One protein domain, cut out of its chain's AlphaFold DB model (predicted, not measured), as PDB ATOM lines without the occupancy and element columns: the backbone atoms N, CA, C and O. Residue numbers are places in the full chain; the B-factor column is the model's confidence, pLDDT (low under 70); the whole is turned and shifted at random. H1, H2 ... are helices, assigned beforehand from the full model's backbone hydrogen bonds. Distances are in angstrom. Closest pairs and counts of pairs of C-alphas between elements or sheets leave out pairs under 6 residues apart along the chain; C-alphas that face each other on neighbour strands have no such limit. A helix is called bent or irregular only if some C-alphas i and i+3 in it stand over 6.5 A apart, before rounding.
ATOM      1  N   LEU A  47     114.153 -72.681 117.442       84.06
ATOM      2  CA  LEU A  47     113.679 -71.364 116.982       84.06
ATOM      3  C   LEU A  47     114.823 -70.478 116.465       84.06
ATOM      4  O   LEU A  47     114.673 -69.743 115.490       84.06
ATOM      5  N   LEU A  48     116.011 -70.590 117.060       83.06
ATOM      6  CA  LEU A  48     117.206 -69.894 116.587       83.06
ATOM      7  C   LEU A  48     117.784 -70.512 115.305       83.06
ATOM      8  O   LEU A  48     118.509 -69.810 114.590       83.06
ATOM      9  N   GLY A  49     117.424 -71.762 114.982       81.25
ATOM     10  CA  GLY A  49     117.882 -72.496 113.799       81.25
ATOM     11  C   GLY A  49     119.268 -73.128 113.961       81.25
ATOM     12  O   GLY A  49     120.014 -73.213 112.990       81.25
ATOM     13  N   VAL A  50     119.630 -73.532 115.183       82.69
ATOM     14  CA  VAL A  50     120.985 -73.983 115.570       82.69
ATOM     15  C   VAL A  50     121.042 -75.440 116.054       82.69
ATOM     16  O   VAL A  50     122.022 -75.864 116.663       82.69
ATOM     17  N   THR A  51     119.994 -76.231 115.810       73.19
ATOM     18  CA  THR A  51     119.914 -77.639 116.246       73.19
ATOM     19  C   THR A  51     120.957 -78.536 115.584       73.19
ATOM     20  O   THR A  51     121.564 -79.359 116.258       73.19
ATOM     21  N   ASN A  52     121.204 -78.353 114.285       72.44
ATOM     22  CA  ASN A  52     122.110 -79.200 113.495       72.44
ATOM     23  C   ASN A  52     123.406 -78.483 113.085       72.44
ATOM     24  O   ASN A  52     124.115 -78.942 112.188       72.44
ATOM     25  N   THR A  53     123.706 -77.331 113.685       76.00
ATOM     26  CA  THR A  53     124.933 -76.592 113.376       76.00
ATOM     27  C   THR A  53     126.099 -77.189 114.163       76.00
ATOM     28  O   THR A  53     126.024 -77.217 115.394       76.00
ATOM     29  N   PRO A  54     127.174 -77.650 113.494       78.56
ATOM     30  CA  PRO A  54     128.351 -78.166 114.186       78.56
ATOM     31  C   PRO A  54     128.971 -77.068 115.052       78.56
ATOM     32  O   PRO A  54     128.813 -75.881 114.754       78.56
ATOM     33  N   ASN A  55     129.671 -77.451 116.121       79.00
ATOM     34  CA  ASN A  55     130.357 -76.488 116.968       79.00
ATOM     35  C   ASN A  55     131.602 -75.960 116.236       79.00
ATOM     36  O   ASN A  55     132.533 -76.729 115.983       79.00
ATOM     37  N   PRO A  56     131.674 -74.660 115.896       78.75
ATOM     38  CA  PRO A  56     132.821 -74.121 115.167       78.75
ATOM     39  C   PRO A  56     134.132 -74.200 115.960       78.75
ATOM     40  O   PRO A  56     135.206 -74.127 115.366       78.75
ATOM     41  N   LEU A  57     134.056 -74.365 117.287       77.81
ATOM     42  CA  LEU A  57     135.227 -74.524 118.148       77.81
ATOM     43  C   LEU A  57     135.957 -75.855 117.943       77.81
ATOM     44  O   LEU A  57     137.152 -75.914 118.224       77.81
ATOM     45  N   ASP A  58     135.295 -76.886 117.410       76.25
ATOM     46  CA  ASP A  58     135.905 -78.210 117.223       76.25
ATOM     47  C   ASP A  58     137.062 -78.177 116.206       76.25
ATOM     48  O   ASP A  58     138.017 -78.941 116.316       76.25
ATOM     49  N   ASN A  59     137.012 -77.245 115.247       74.88
ATOM     50  CA  ASN A  59     138.026 -77.057 114.203       74.88
ATOM     51  C   ASN A  59     138.862 -75.779 114.412       74.88
ATOM     52  O   ASN A  59     139.406 -75.225 113.453       74.88
ATOM     53  N   TRP A  60     138.922 -75.256 115.640       79.06
ATOM     54  CA  TRP A  60     139.580 -73.982 115.928       79.06
ATOM     55  C   TRP A  60     141.111 -74.054 115.819       79.06
ATOM     56  O   TRP A  60     141.754 -74.919 116.407       79.06
ATOM     57  N   ASP A  61     141.702 -73.078 115.122       79.44
ATOM     58  CA  ASP A  61     143.144 -72.980 114.845       79.44
ATOM     59  C   ASP A  61     144.000 -72.505 116.038       79.44
ATOM     60  O   ASP A  61     145.227 -72.472 115.940       79.44
ATOM     61  N   GLN A  62     143.371 -72.114 117.155       82.62
ATOM     62  CA  GLN A  62     144.012 -71.534 118.347       82.62
ATOM     63  C   GLN A  62     144.870 -70.284 118.080       82.62
ATOM     64  O   GLN A  62     145.721 -69.912 118.893       82.62
ATOM     65  N   LEU A  63     144.633 -69.585 116.967       83.81
ATOM     66  CA  LEU A  63     145.417 -68.417 116.590       83.81
ATOM     67  C   LEU A  63     144.781 -67.127 117.129       83.81
ATOM     68  O   LEU A  63     143.752 -66.665 116.634       83.81
ATOM     69  N   TYR A  64     145.439 -66.517 118.116       84.25
ATOM     70  CA  TYR A  64     145.020 -65.275 118.782       84.25
ATOM     71  C   TYR A  64     145.657 -64.031 118.146       84.25
ATOM     72  O   TYR A  64     146.658 -63.513 118.640       84.25
ATOM     73  N   ASN A  65     145.098 -63.556 117.037       85.75
ATOM     74  CA  ASN A  65     145.708 -62.519 116.196       85.75
ATOM     75  C   ASN A  65     144.801 -61.304 115.922       85.75
ATOM     76  O   ASN A  65     144.956 -60.653 114.891       85.75
ATOM     77  N   LEU A  66     143.868 -60.980 116.823       86.56
ATOM     78  CA  LEU A  66     143.087 -59.743 116.718       86.56
ATOM     79  C   LEU A  66     143.919 -58.520 117.113       86.56
ATOM     80  O   LEU A  66     144.772 -58.595 118.000       86.56
ATOM     81  N   ASN A  67     143.578 -57.354 116.560       85.44
ATOM     82  CA  ASN A  67     144.253 -56.096 116.900       85.44
ATOM     83  C   ASN A  67     144.125 -55.749 118.398       85.44
ATOM     84  O   ASN A  67     145.067 -55.267 119.023       85.44
ATOM     85  N   ASN A  68     142.975 -56.062 119.005       88.38
ATOM     86  CA  ASN A  68     142.668 -55.776 120.412       88.38
ATOM     87  C   ASN A  68     142.708 -57.022 121.317       88.38
ATOM     88  O   ASN A  68     142.017 -57.068 122.340       88.38
ATOM     89  N   GLN A  69     143.527 -58.027 120.986       90.38
ATOM     90  CA  GLN A  69     143.579 -59.303 121.716       90.38
ATOM     91  C   GLN A  69     143.868 -59.138 123.220       90.38
ATOM     92  O   GLN A  69     143.257 -59.795 124.059       90.38
ATOM     93  N   CYS A  70     144.766 -58.219 123.592       89.94
ATOM     94  CA  CYS A  70     145.089 -57.961 125.000       89.94
ATOM     95  C   CYS A  70     143.881 -57.403 125.777       89.94
ATOM     96  O   CYS A  70     143.623 -57.806 126.914       89.94
ATOM     97  N   ALA A  71     143.109 -56.507 125.153       91.75
ATOM     98  CA  ALA A  71     141.889 -55.972 125.750       91.75
ATOM     99  C   ALA A  71     140.835 -57.072 125.927       91.75
ATOM    100  O   ALA A  71     140.260 -57.179 127.010       91.75
ATOM    101  N   LEU A  72     140.659 -57.926 124.911       93.00
ATOM    102  CA  LEU A  72     139.784 -59.095 124.979       93.00
ATOM    103  C   LEU A  72     140.175 -60.012 126.146       93.00
ATOM    104  O   LEU A  72     139.348 -60.301 127.006       93.00
ATOM    105  N   ARG A  73     141.454 -60.393 126.244       93.56
ATOM    106  CA  ARG A  73     141.966 -61.247 127.327       93.56
ATOM    107  C   ARG A  73     141.705 -60.652 128.712       93.56
ATOM    108  O   ARG A  73     141.349 -61.379 129.638       93.56
ATOM    109  N   ASN A  74     141.869 -59.340 128.875       93.88
ATOM    110  CA  ASN A  74     141.591 -58.664 130.143       93.88
ATOM    111  C   ASN A  74     140.107 -58.730 130.528       93.88
ATOM    112  O   ASN A  74     139.798 -58.899 131.708       93.88
ATOM    113  N   ASP A  75     139.196 -58.614 129.563       93.81
ATOM    114  CA  ASP A  75     137.763 -58.740 129.827       93.81
ATOM    115  C   ASP A  75     137.363 -60.208 130.069       93.81
ATOM    116  O   ASP A  75     136.595 -60.470 130.994       93.81
ATOM    117  N   CYS A  76     137.985 -61.176 129.382       94.19
ATOM    118  CA  CYS A  76     137.827 -62.604 129.682       94.19
ATOM    119  C   CYS A  76     138.271 -62.961 131.111       94.19
ATOM    120  O   CYS A  76     137.628 -63.783 131.755       94.19
ATOM    121  N   ARG A  77     139.325 -62.329 131.655       94.19
ATOM    122  CA  ARG A  77     139.712 -62.523 133.069       94.19
ATOM    123  C   ARG A  77     138.628 -62.059 134.036       94.19
ATOM    124  O   ARG A  77     138.364 -62.732 135.026       94.19
ATOM    125  N   LYS A  78     138.002 -60.912 133.762       93.50
ATOM    126  CA  LYS A  78     136.891 -60.419 134.589       93.50
ATOM    127  C   LYS A  78     135.697 -61.361 134.497       93.50
ATOM    128  O   LYS A  78     135.117 -61.683 135.525       93.50
ATOM    129  N   LEU A  79     135.381 -61.826 133.289       93.00
ATOM    130  CA  LEU A  79     134.306 -62.781 133.058       93.00
ATOM    131  C   LEU A  79     134.547 -64.099 133.808       93.00
ATOM    132  O   LEU A  79     133.667 -64.547 134.532       93.00
ATOM    133  N   ALA A  80     135.750 -64.673 133.721       92.81
ATOM    134  CA  ALA A  80     136.107 -65.887 134.459       92.81
ATOM    135  C   ALA A  80     135.907 -65.719 135.977       92.81
ATOM    136  O   ALA A  80     135.340 -66.598 136.622       92.81
ATOM    137  N   ASN A  81     136.280 -64.562 136.536       92.50
ATOM    138  CA  ASN A  81     136.046 -64.261 137.949       92.50
ATOM    139  C   ASN A  81     134.549 -64.206 138.300       92.50
ATOM    140  O   ASN A  81     134.150 -64.747 139.330       92.50
ATOM    141  N   VAL A  82     133.719 -63.582 137.453       89.88
ATOM    142  CA  VAL A  82     132.254 -63.531 137.643       89.88
ATOM    143  C   VAL A  82     131.653 -64.935 137.601       89.88
ATOM    144  O   VAL A  82     130.845 -65.290 138.454       89.88
ATOM    145  N   LEU A  83     132.124 -65.769 136.674       88.69
ATOM    146  CA  LEU A  83     131.719 -67.165 136.526       88.69
ATOM    147  C   LEU A  83     132.358 -68.101 137.568       88.69
ATOM    148  O   LEU A  83     132.293 -69.320 137.414       88.69
ATOM    149  N   LYS A  84     133.002 -67.565 138.617       90.25
ATOM    150  CA  LYS A  84     133.676 -68.332 139.682       90.25
ATOM    151  C   LYS A  84     134.692 -69.357 139.147       90.25
ATOM    152  O   LYS A  84     134.859 -70.425 139.724       90.25
ATOM    153  N   ASN A  85     135.376 -69.024 138.051       86.12
ATOM    154  CA  ASN A  85     136.357 -69.864 137.350       86.12
ATOM    155  C   ASN A  85     135.822 -71.226 136.871       86.12
ATOM    156  O   ASN A  85     136.597 -72.163 136.695       86.12
ATOM    157  N   THR A  86     134.516 -71.334 136.615       87.06
ATOM    158  CA  THR A  86     133.927 -72.503 135.932       87.06
ATOM    159  C   THR A  86     134.450 -72.663 134.504       87.06
ATOM    160  O   THR A  86     134.584 -73.781 134.014       87.06
ATOM    161  N   ARG A  87     134.790 -71.546 133.850       87.38
ATOM    162  CA  ARG A  87     135.395 -71.481 132.517       87.38
ATOM    163  C   ARG A  87     136.774 -70.841 132.596       87.38
ATOM    164  O   ARG A  87     136.981 -69.869 133.328       87.38
ATOM    165  N   SER A  88     137.721 -71.370 131.824       90.69
ATOM    166  CA  SER A  88     139.093 -70.854 131.817       90.69
ATOM    167  C   SER A  88     139.233 -69.616 130.921       90.69
ATOM    168  O   SER A  88     138.532 -69.456 129.925       90.69
ATOM    169  N   VAL A  89     140.178 -68.725 131.235       92.00
ATOM    170  CA  VAL A  89     140.437 -67.530 130.407       92.00
ATOM    171  C   VAL A  89     140.789 -67.881 128.951       92.00
ATOM    172  O   VAL A  89     140.232 -67.232 128.068       92.00
ATOM    173  N   PRO A  90     141.644 -68.886 128.657       90.62
ATOM    174  CA  PRO A  90     141.948 -69.273 127.276       90.62
ATOM    175  C   PRO A  90     140.736 -69.804 126.502       90.62
ATOM    176  O   PRO A  90     140.627 -69.580 125.300       90.62
ATOM    177  N   GLU A  91     139.812 -70.478 127.185       90.50
ATOM    178  CA  GLU A  91     138.569 -70.976 126.592       90.50
ATOM    179  C   GLU A  91     137.647 -69.818 126.188       90.50
ATOM    180  O   GLU A  91     137.222 -69.736 125.036       90.50
ATOM    181  N   LEU A  92     137.426 -68.861 127.096       92.31
ATOM    182  CA  LEU A  92     136.652 -67.643 126.820       92.31
ATOM    183  C   LEU A  92     137.295 -66.793 125.715       92.31
ATOM    184  O   LEU A  92     136.615 -66.240 124.849       92.31
ATOM    185  N   GLU A  93     138.623 -66.682 125.742       92.88
ATOM    186  CA  GLU A  93     139.390 -65.973 124.725       92.88
ATOM    187  C   GLU A  93     139.275 -66.658 123.360       92.88
ATOM    188  O   GLU A  93     139.032 -65.968 122.371       92.88
ATOM    189  N   SER A  94     139.381 -67.990 123.289       91.75
ATOM    190  CA  SER A  94     139.189 -68.756 122.046       91.75
ATOM    191  C   SER A  94     137.799 -68.538 121.470       91.75
ATOM    192  O   SER A  94     137.671 -68.216 120.291       91.75
ATOM    193  N   PHE A  95     136.775 -68.627 122.319       92.50
ATOM    194  CA  PHE A  95     135.380 -68.422 121.944       92.50
ATOM    195  C   PHE A  95     135.168 -67.071 121.255       92.50
ATOM    196  O   PHE A  95     134.681 -66.996 120.124       92.50
ATOM    197  N   LEU A  96     135.567 -65.982 121.918       92.44
ATOM    198  CA  LEU A  96     135.357 -64.633 121.396       92.44
ATOM    199  C   LEU A  96     136.288 -64.309 120.222       92.44
ATOM    200  O   LEU A  96     135.882 -63.578 119.316       92.44
ATOM    201  N   THR A  97     137.499 -64.870 120.193       92.19
ATOM    202  CA  THR A  97     138.427 -64.702 119.064       92.19
ATOM    203  C   THR A  97     137.864 -65.351 117.802       92.19
ATOM    204  O   THR A  97     137.821 -64.709 116.752       92.19
ATOM    205  N   LEU A  98     137.367 -66.585 117.910       90.94
ATOM    206  CA  LEU A  98     136.712 -67.282 116.806       90.94
ATOM    207  C   LEU A  98     135.472 -66.523 116.326       90.94
ATOM    208  O   LEU A  98     135.297 -66.327 115.125       90.94
ATOM    209  N   TYR A  99     134.643 -66.031 117.249       91.06
ATOM    210  CA  TYR A  99     133.489 -65.208 116.891       91.06
ATOM    211  C   TYR A  99     133.889 -63.959 116.084       91.06
ATOM    212  O   TYR A  99     133.301 -63.686 115.036       91.06
ATOM    213  N   CYS A 100     134.919 -63.233 116.528       91.00
ATOM    214  CA  CYS A 100     135.433 -62.051 115.831       91.00
ATOM    215  C   CYS A 100     135.934 -62.392 114.416       91.00
ATOM    216  O   CYS A 100     135.568 -61.710 113.455       91.00
ATOM    217  N   LYS A 101     136.697 -63.488 114.267       89.25
ATOM    218  CA  LYS A 101     137.168 -63.967 112.957       89.25
ATOM    219  C   LYS A 101     136.009 -64.340 112.031       89.25
ATOM    220  O   LYS A 101     135.980 -63.878 110.895       89.25
ATOM    221  N   ASN A 102     135.026 -65.097 112.522       87.12
ATOM    222  CA  ASN A 102     133.860 -65.512 111.731       87.12
ATOM    223  C   ASN A 102     133.013 -64.322 111.258       87.12
ATOM    224  O   ASN A 102     132.377 -64.386 110.210       87.12
ATOM    225  N   ARG A 103     132.998 -63.228 112.028       86.06
ATOM    226  CA  ARG A 103     132.288 -61.989 111.676       86.06
ATOM    227  C   ARG A 103     133.112 -61.046 110.799       86.06
ATOM    228  O   ARG A 103     132.542 -60.099 110.264       86.06
ATOM    229  N   GLY A 104     134.418 -61.283 110.654       85.56
ATOM    230  CA  GLY A 104     135.333 -60.359 109.983       85.56
ATOM    231  C   GLY A 104     135.458 -59.015 110.710       85.56
ATOM    232  O   GLY A 104     135.638 -57.985 110.065       85.56
ATOM    233  N   THR A 105     135.308 -59.004 112.038       86.00
ATOM    234  CA  THR A 105     135.328 -57.784 112.861       86.00
ATOM    235  C   THR A 105     136.320 -57.911 114.004       86.00
ATOM    236  O   THR A 105     136.375 -58.953 114.649       86.00
ATOM    237  N   ASP A 106     137.033 -56.833 114.323       87.75
ATOM    238  CA  ASP A 106     137.872 -56.781 115.520       87.75
ATOM    239  C   ASP A 106     137.051 -56.664 116.811       87.75
ATOM    240  O   ASP A 106     135.934 -56.140 116.831       87.75
ATOM    241  N   TYR A 107     137.649 -57.102 117.922       89.19
ATOM    242  CA  TYR A 107     137.072 -56.896 119.246       89.19
ATOM    243  C   TYR A 107     137.012 -55.404 119.596       89.19
ATOM    244  O   TYR A 107     138.030 -54.701 119.586       89.19
ATOM    245  N   ILE A 108     135.819 -54.939 119.967       85.69
ATOM    246  CA  ILE A 108     135.568 -53.576 120.438       85.69
ATOM    247  C   ILE A 108     135.160 -53.639 121.907       85.69
ATOM    248  O   ILE A 108     134.166 -54.263 122.281       85.69
ATOM    249  N   LYS A 109     135.917 -52.945 122.756       84.81
ATOM    250  CA  LYS A 109     135.632 -52.872 124.190       84.81
ATOM    251  C   LYS A 109     134.264 -52.225 124.444       84.81
ATOM    252  O   LYS A 109     133.902 -51.250 123.790       84.81
ATOM    253  N   ASN A 110     133.538 -52.728 125.443       81.19
ATOM    254  CA  ASN A 110     132.221 -52.227 125.866       81.19
ATOM    255  C   ASN A 110     131.119 -52.310 124.791       81.19
ATOM    256  O   ASN A 110     130.119 -51.602 124.891       81.19
ATOM    257  N   ILE A 111     131.277 -53.156 123.768       83.50
ATOM    258  CA  ILE A 111     130.219 -53.377 122.769       83.50
ATOM    259  C   ILE A 111     129.048 -54.208 123.316       83.50
ATOM    260  O   ILE A 111     127.943 -54.116 122.800       83.50
ATOM    261  N   GLY A 112     129.285 -54.987 124.378       86.88
ATOM    262  CA  GLY A 112     128.266 -55.790 125.062       86.88
ATOM    263  C   GLY A 112     128.392 -57.303 124.874       86.88
ATOM    264  O   GLY A 112     127.813 -58.057 125.647       86.88
ATOM    265  N   TRP A 113     129.226 -57.764 123.935       90.88
ATOM    266  CA  TRP A 113     129.428 -59.192 123.639       90.88
ATOM    267  C   TRP A 113     129.826 -60.024 124.860       90.88
ATOM    268  O   TRP A 113     129.247 -61.076 125.094       90.88
ATOM    269  N   VAL A 114     130.755 -59.528 125.682       92.31
ATOM    270  CA  VAL A 114     131.181 -60.225 126.910       92.31
ATOM    271  C   VAL A 114     130.011 -60.412 127.879       92.31
ATOM    272  O   VAL A 114     129.893 -61.471 128.481       92.31
ATOM    273  N   LYS A 115     129.112 -59.424 127.991       91.94
ATOM    274  CA  LYS A 115     127.961 -59.492 128.903       91.94
ATOM    275  C   LYS A 115     126.883 -60.460 128.412       91.94
ATOM    276  O   LYS A 115     126.249 -61.135 129.215       91.94
ATOM    277  N   ILE A 116     126.709 -60.567 127.098       92.19
ATOM    278  CA  ILE A 116     125.811 -61.563 126.499       92.19
ATOM    279  C   ILE A 116     126.369 -62.968 126.707       92.19
ATOM    280  O   ILE A 116     125.624 -63.859 127.101       92.19
ATOM    281  N   LEU A 117     127.677 -63.153 126.497       92.31
ATOM    282  CA  LEU A 117     128.339 -64.430 126.753       92.31
ATOM    283  C   LEU A 117     128.211 -64.840 128.224       92.31
ATOM    284  O   LEU A 117     127.874 -65.982 128.506       92.31
ATOM    285  N   GLU A 118     128.418 -63.895 129.146       91.69
ATOM    286  CA  GLU A 118     128.201 -64.098 130.581       91.69
ATOM    287  C   GLU A 118     126.805 -64.644 130.871       91.69
ATOM    288  O   GLU A 118     126.679 -65.665 131.534       91.69
ATOM    289  N   ASN A 119     125.764 -64.005 130.333       90.12
ATOM    290  CA  ASN A 119     124.390 -64.443 130.563       90.12
ATOM    291  C   ASN A 119     124.126 -65.821 129.955       90.12
ATOM    292  O   ASN A 119     123.594 -66.679 130.641       90.12
ATOM    293  N   ILE A 120     124.566 -66.084 128.721       89.56
ATOM    294  CA  ILE A 120     124.430 -67.412 128.093       89.56
ATOM    295  C   ILE A 120     125.096 -68.506 128.937       89.56
ATOM    296  O   ILE A 120     124.521 -69.580 129.098       89.56
ATOM    297  N   MET A 121     126.270 -68.228 129.507       89.38
ATOM    298  CA  MET A 121     126.979 -69.176 130.370       89.38
ATOM    299  C   MET A 121     126.287 -69.375 131.721       89.38
ATOM    300  O   MET A 121     126.266 -70.490 132.229       89.38
ATOM    301  N   LEU A 122     125.681 -68.328 132.289       87.25
ATOM    302  CA  LEU A 122     124.879 -68.438 133.514       87.25
ATOM    303  C   LEU A 122     123.569 -69.213 133.304       87.25
ATOM    304  O   LEU A 122     123.035 -69.762 134.262       87.25
ATOM    305  N   LEU A 123     123.072 -69.286 132.068       82.00
ATOM    306  CA  LEU A 123     121.879 -70.054 131.696       82.00
ATOM    307  C   LEU A 123     122.137 -71.557 131.503       82.00
ATOM    308  O   LEU A 123     121.204 -72.276 131.151       82.00
ATOM    309  N   ASN A 124     123.376 -72.028 131.710       79.56
ATOM    310  CA  ASN A 124     123.782 -73.436 131.591       79.56
ATOM    311  C   ASN A 124     123.373 -74.096 130.261       79.56
ATOM    312  O   ASN A 124     123.020 -75.275 130.208       79.56
ATOM    313  N   ILE A 125     123.427 -73.341 129.162       81.31
ATOM    314  CA  ILE A 125     123.200 -73.898 127.825       81.31
ATOM    315  C   ILE A 125     124.311 -74.926 127.529       81.31
ATOM    316  O   ILE A 125     125.476 -74.656 127.819       81.31
ATOM    317  N   PRO A 126     124.007 -76.094 126.931       81.69
ATOM    318  CA  PRO A 126     125.016 -77.088 126.598       81.69
ATOM    319  C   PRO A 126     126.116 -76.500 125.712       81.69
ATOM    320  O   PRO A 126     125.832 -75.802 124.735       81.69
ATOM    321  N   GLN A 127     127.371 -76.845 126.007       80.56
ATOM    322  CA  GLN A 127     128.553 -76.304 125.319       80.56
ATOM    323  C   GLN A 127     128.519 -76.492 123.793       80.56
ATOM    324  O   GLN A 127     129.052 -75.671 123.051       80.56
ATOM    325  N   THR A 128     127.842 -77.539 123.313       80.62
ATOM    326  CA  THR A 128     127.614 -77.806 121.884       80.62
ATOM    327  C   THR A 128     126.818 -76.701 121.187       80.62
ATOM    328  O   THR A 128     127.006 -76.460 119.994       80.62
ATOM    329  N   HIS A 129     125.935 -76.014 121.917       83.44
ATOM    330  CA  HIS A 129     125.040 -74.991 121.387       83.44
ATOM    331  C   HIS A 129     125.433 -73.569 121.799       83.44
ATOM    332  O   HIS A 129     125.030 -72.636 121.107       83.44
ATOM    333  N   GLU A 130     126.241 -73.378 122.851       89.31
ATOM    334  CA  GLU A 130     126.647 -72.055 123.365       89.31
ATOM    335  C   GLU A 130     127.136 -71.107 122.259       89.31
ATOM    336  O   GLU A 130     126.652 -69.979 122.153       89.31
ATOM    337  N   PHE A 131     128.053 -71.566 121.397       89.50
ATOM    338  CA  PHE A 131     128.600 -70.738 120.318       89.50
ATOM    339  C   PHE A 131     127.537 -70.337 119.300       89.50
ATOM    340  O   PHE A 131     127.433 -69.169 118.924       89.50
ATOM    341  N   ASN A 132     126.726 -71.297 118.864       88.81
ATOM    342  CA  ASN A 132     125.722 -71.061 117.835       88.81
ATOM    343  C   ASN A 132     124.578 -70.183 118.361       88.81
ATOM    344  O   ASN A 132     124.121 -69.284 117.656       88.81
ATOM    345  N   VAL A 133     124.171 -70.376 119.619       89.44
ATOM    346  CA  VAL A 133     123.202 -69.513 120.304       89.44
ATOM    347  C   VAL A 133     123.764 -68.097 120.428       89.44
ATOM    348  O   VAL A 133     123.122 -67.150 119.975       89.44
ATOM    349  N   PHE A 134     124.988 -67.935 120.937       92.06
ATOM    350  CA  PHE A 134     125.653 -66.632 121.025       92.06
ATOM    351  C   PHE A 134     125.749 -65.934 119.660       92.06
ATOM    352  O   PHE A 134     125.445 -64.743 119.530       92.06
ATOM    353  N   PHE A 135     126.127 -66.675 118.618       90.44
ATOM    354  CA  PHE A 135     126.190 -66.165 117.255       90.44
ATOM    355  C   PHE A 135     124.808 -65.713 116.766       90.44
ATOM    356  O   PHE A 135     124.671 -64.607 116.244       90.44
ATOM    357  N   ALA A 136     123.757 -66.506 116.977       89.44
ATOM    358  CA  ALA A 136     122.396 -66.136 116.597       89.44
ATOM    359  C   ALA A 136     121.923 -64.869 117.330       89.44
ATOM    360  O   ALA A 136     121.409 -63.956 116.684       89.44
ATOM    361  N   PHE A 137     122.174 -64.754 118.639       89.12
ATOM    362  CA  PHE A 137     121.825 -63.564 119.420       89.12
ATOM    363  C   PHE A 137     122.494 -62.300 118.881       89.12
ATOM    364  O   PHE A 137     121.842 -61.300 118.574       89.12
ATOM    365  N   THR A 138     123.811 -62.373 118.710       89.19
ATOM    366  CA  THR A 138     124.630 -61.237 118.279       89.19
ATOM    367  C   THR A 138     124.430 -60.836 116.819       89.19
ATOM    368  O   THR A 138     124.754 -59.708 116.441       89.19
ATOM    369  N   THR A 139     123.904 -61.734 115.985       88.25
ATOM    370  CA  THR A 139     123.656 -61.464 114.562       88.25
ATOM    371  C   THR A 139     122.219 -61.053 114.260       88.25
ATOM    372  O   THR A 139     122.038 -60.202 113.389       88.25
ATOM    373  N   LYS A 140     121.224 -61.625 114.954       88.31
ATOM    374  CA  LYS A 140     119.797 -61.369 114.704       88.31
ATOM    375  C   LYS A 140     119.239 -60.205 115.522       88.31
ATOM    376  O   LYS A 140     118.461 -59.429 114.981       88.31
ATOM    377  N   TYR A 141     119.628 -60.075 116.791       87.31
ATOM    378  CA  TYR A 141     118.956 -59.158 117.723       87.31
ATOM    379  C   TYR A 141     119.781 -57.919 118.071       87.31
ATOM    380  O   TYR A 141     119.214 -56.897 118.448       87.31
ATOM    381  N   ILE A 142     121.110 -57.976 117.939       88.81
ATOM    382  CA  ILE A 142     121.963 -56.815 118.217       88.81
ATOM    383  C   ILE A 142     122.113 -55.954 116.955       88.81
ATOM    384  O   ILE A 142     122.589 -56.451 115.927       88.81
ATOM    385  N   PRO A 143     121.792 -54.649 117.024       87.12
ATOM    386  CA  PRO A 143     122.048 -53.717 115.934       87.12
ATOM    387  C   PRO A 143     123.535 -53.650 115.569       87.12
ATOM    388  O   PRO A 143     124.409 -53.603 116.433       87.12
ATOM    389  N   PHE A 190     119.472 -55.838 127.082       91.19
ATOM    390  CA  PHE A 190     119.134 -55.576 128.485       91.19
ATOM    391  C   PHE A 190     119.856 -56.432 129.532       91.19
ATOM    392  O   PHE A 190     119.673 -56.204 130.726       91.19
ATOM    393  N   SER A 191     120.747 -57.337 129.133       88.62
ATOM    394  CA  SER A 191     121.442 -58.227 130.066       88.62
ATOM    395  C   SER A 191     122.407 -57.511 131.020       88.62
ATOM    396  O   SER A 191     122.799 -58.062 132.046       88.62
ATOM    397  N   SER A 192     122.791 -56.261 130.731       88.31
ATOM    398  CA  SER A 192     123.499 -55.403 131.694       88.31
ATOM    399  C   SER A 192     122.598 -54.737 132.733       88.31
ATOM    400  O   SER A 192     123.106 -54.227 133.727       88.31
ATOM    401  N   SER A 193     121.302 -54.637 132.452       88.38
ATOM    402  CA  SER A 193     120.344 -53.812 133.196       88.38
ATOM    403  C   SER A 193     119.305 -54.635 133.956       88.38
ATOM    404  O   SER A 193     118.697 -54.112 134.883       88.38
ATOM    405  N   LEU A 194     119.114 -55.900 133.580       89.06
ATOM    406  CA  LEU A 194     118.189 -56.844 134.205       89.06
ATOM    407  C   LEU A 194     118.940 -57.916 135.005       89.06
ATOM    408  O   LEU A 194     120.133 -58.139 134.790       89.06
ATOM    409  N   SER A 195     118.231 -58.587 135.921       88.38
ATOM    410  CA  SER A 195     118.729 -59.824 136.538       88.38
ATOM    411  C   SER A 195     118.768 -60.957 135.508       88.38
ATOM    412  O   SER A 195     118.109 -60.878 134.469       88.38
ATOM    413  N   THR A 196     119.519 -62.019 135.796       85.31
ATOM    414  CA  THR A 196     119.649 -63.181 134.905       85.31
ATOM    415  C   THR A 196     118.286 -63.813 134.599       85.31
ATOM    416  O   THR A 196     118.010 -64.151 133.453       85.31
ATOM    417  N   GLU A 197     117.399 -63.898 135.595       86.25
ATOM    418  CA  GLU A 197     116.056 -64.480 135.476       86.25
ATOM    419  C   GLU A 197     115.144 -63.605 134.607       86.25
ATOM    420  O   GLU A 197     114.510 -64.092 133.675       86.25
ATOM    421  N   ALA A 198     115.121 -62.290 134.844       88.50
ATOM    422  CA  ALA A 198     114.336 -61.371 134.021       88.50
ATOM    423  C   ALA A 198     114.865 -61.302 132.577       88.50
ATOM    424  O   ALA A 198     114.091 -61.181 131.628       88.50
ATOM    425  N   CYS A 199     116.186 -61.399 132.402       89.38
ATOM    426  CA  CYS A 199     116.816 -61.451 131.090       89.38
ATOM    427  C   CYS A 199     116.441 -62.732 130.332       89.38
ATOM    428  O   CYS A 199     116.191 -62.673 129.129       89.38
ATOM    429  N   LEU A 200     116.372 -63.872 131.026       86.81
ATOM    430  CA  LEU A 200     115.952 -65.151 130.459       86.81
ATOM    431  C   LEU A 200     114.519 -65.098 129.919       86.81
ATOM    432  O   LEU A 200     114.274 -65.516 128.785       86.81
ATOM    433  N   GLU A 201     113.589 -64.562 130.708       87.75
ATOM    434  CA  GLU A 201     112.193 -64.391 130.293       87.75
ATOM    435  C   GLU A 201     112.091 -63.463 129.078       87.75
ATOM    436  O   GLU A 201     111.484 -63.807 128.063       87.75
ATOM    437  N   LEU A 202     112.779 -62.316 129.126       89.69
ATOM    438  CA  LEU A 202     112.803 -61.365 128.015       89.69
ATOM    439  C   LEU A 202     113.343 -61.999 126.725       89.69
ATOM    440  O   LEU A 202     112.779 -61.808 125.648       89.69
ATOM    441  N   TRP A 203     114.441 -62.749 126.815       90.31
ATOM    442  CA  TRP A 203     115.039 -63.408 125.656       90.31
ATOM    443  C   TRP A 203     114.160 -64.530 125.112       90.31
ATOM    444  O   TRP A 203     114.089 -64.689 123.894       90.31
ATOM    445  N   THR A 204     113.454 -65.258 125.981       87.38
ATOM    446  CA  THR A 204     112.469 -66.262 125.555       87.38
ATOM    447  C   THR A 204     111.384 -65.603 124.710       87.38
ATOM    448  O   THR A 204     111.155 -66.034 123.582       87.38
ATOM    449  N   LEU A 205     110.807 -64.495 125.185       87.81
ATOM    450  CA  LEU A 205     109.791 -63.746 124.441       87.81
ATOM    451  C   LEU A 205     110.312 -63.230 123.093       87.81
ATOM    452  O   LEU A 205     109.625 -63.356 122.082       87.81
ATOM    453  N   TYR A 206     111.537 -62.693 123.045       87.44
ATOM    454  CA  TYR A 206     112.129 -62.243 121.780       87.44
ATOM    455  C   TYR A 206     112.324 -63.375 120.776       87.44
ATOM    456  O   TYR A 206     112.059 -63.183 119.590       87.44
ATOM    457  N   ILE A 207     112.772 -64.545 121.232       85.12
ATOM    458  CA  ILE A 207     112.958 -65.703 120.356       85.12
ATOM    459  C   ILE A 207     111.617 -66.194 119.813       85.12
ATOM    460  O   ILE A 207     111.534 -66.523 118.634       85.12
ATOM    461  N   GLU A 208     110.583 -66.220 120.650       84.06
ATOM    462  CA  GLU A 208     109.253 -66.699 120.271       84.06
ATOM    463  C   GLU A 208     108.491 -65.736 119.364       84.06
ATOM    464  O   GLU A 208     107.723 -66.175 118.514       84.06
ATOM    465  N   GLN A 209     108.693 -64.428 119.524       80.94
ATOM    466  CA  GLN A 209     108.001 -63.426 118.716       80.94
ATOM    467  C   GLN A 209     108.583 -63.300 117.299       80.94
ATOM    468  O   GLN A 209     107.884 -62.875 116.380       80.94
ATOM    469  N   VAL A 210     109.870 -63.617 117.120       65.00
ATOM    470  CA  VAL A 210     110.595 -63.443 115.847       65.00
ATOM    471  C   VAL A 210     110.569 -64.707 114.968       65.00
ATOM    472  O   VAL A 210     110.922 -64.631 113.789       65.00
ATOM    473  N   SER A 211     110.142 -65.852 115.508       53.81
ATOM    474  CA  SER A 211     110.021 -67.141 114.802       53.81
ATOM    475  C   SER A 211     108.644 -67.383 114.195       53.81
ATOM    476  O   SER A 211     108.605 -67.853 113.036       53.81
TER     477      SER A 211
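AT A GLANCE: This is residues 47 to 143 and 190 to 211 of the 211 residues of the protein "Rab-GAP TBC domain-containing protein" of Caenorhabditis japonica (UniProt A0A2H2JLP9). A hairpin of two helices, H4 and H5, makes the middle, with H2 and H3 crossing each other on one side of it and H6 on the other side, close to H4 alone. The stretch from residue 47 through the short H1 runs from near the end of H6 past H5 to H3. The printed part has 119 residues with six named helices, H1 to H6 in order, and no named strand: all helix. It is compact, with a radius of gyration of the C-alphas of 13.9 A, and spans 38 by 29 by 27 A.

IN THESE COORDINATES: H1, residues 56 to 59, begins at C-alpha 56 (132.821, -74.121, 115.167). H2 holds residues 69 to 82, 20.0 A long, and H3 residues 89 to 103, 21.2 A. H4 holds residues 113 to 122. H5, residues 127 to 140, 20.3 A, is irregular: C-alphas 128 and 131 are 7.3 A apart. H6, residues 196 to 210, 21.1 A, ends at C-alpha 210 (110.595, -63.443, 115.847).

HOW THE PARTS SIT: H4 and H5 touch as a helical hairpin, opposite ways at a steep tilt of 41 degrees; their closest C-alphas, Leu 117 and Phe 134, are 6.7 A apart. H2 touches H4 with residues 75 to 79 alone, closest at the C-alphas of Leu 79 and Glu 118, 6.7 A. H2 and H3 touch at a steep tilt of 52 degrees, closest at the C-alphas of Cys 76 and Val 89, 5.6 A. H1 is close to but not clearly touching H3, with the C-alphas of Leu 57 and Phe 95 7.2 A apart. H6 is close to but not clearly touching H4, about perpendicular at 75 degrees, with the C-alphas of Asn 119 and Thr 196 6.6 A apart. Every O i to N i+4 pair is within hydrogen-bond range in H2, H3, H4 and H6, and 8 of 10 in H5; H1 is too short for such a pair.

THE WHOLE: The C-alphas of Cys 70 and Gln 209 are farthest apart, 38.0 A. Residues 144 to 189 are not printed; C-alphas 143 and 190 across the cut are 13.0 A apart. Of the links printed whole, none is long. Residues 210 to 211 have pLDDT under 70.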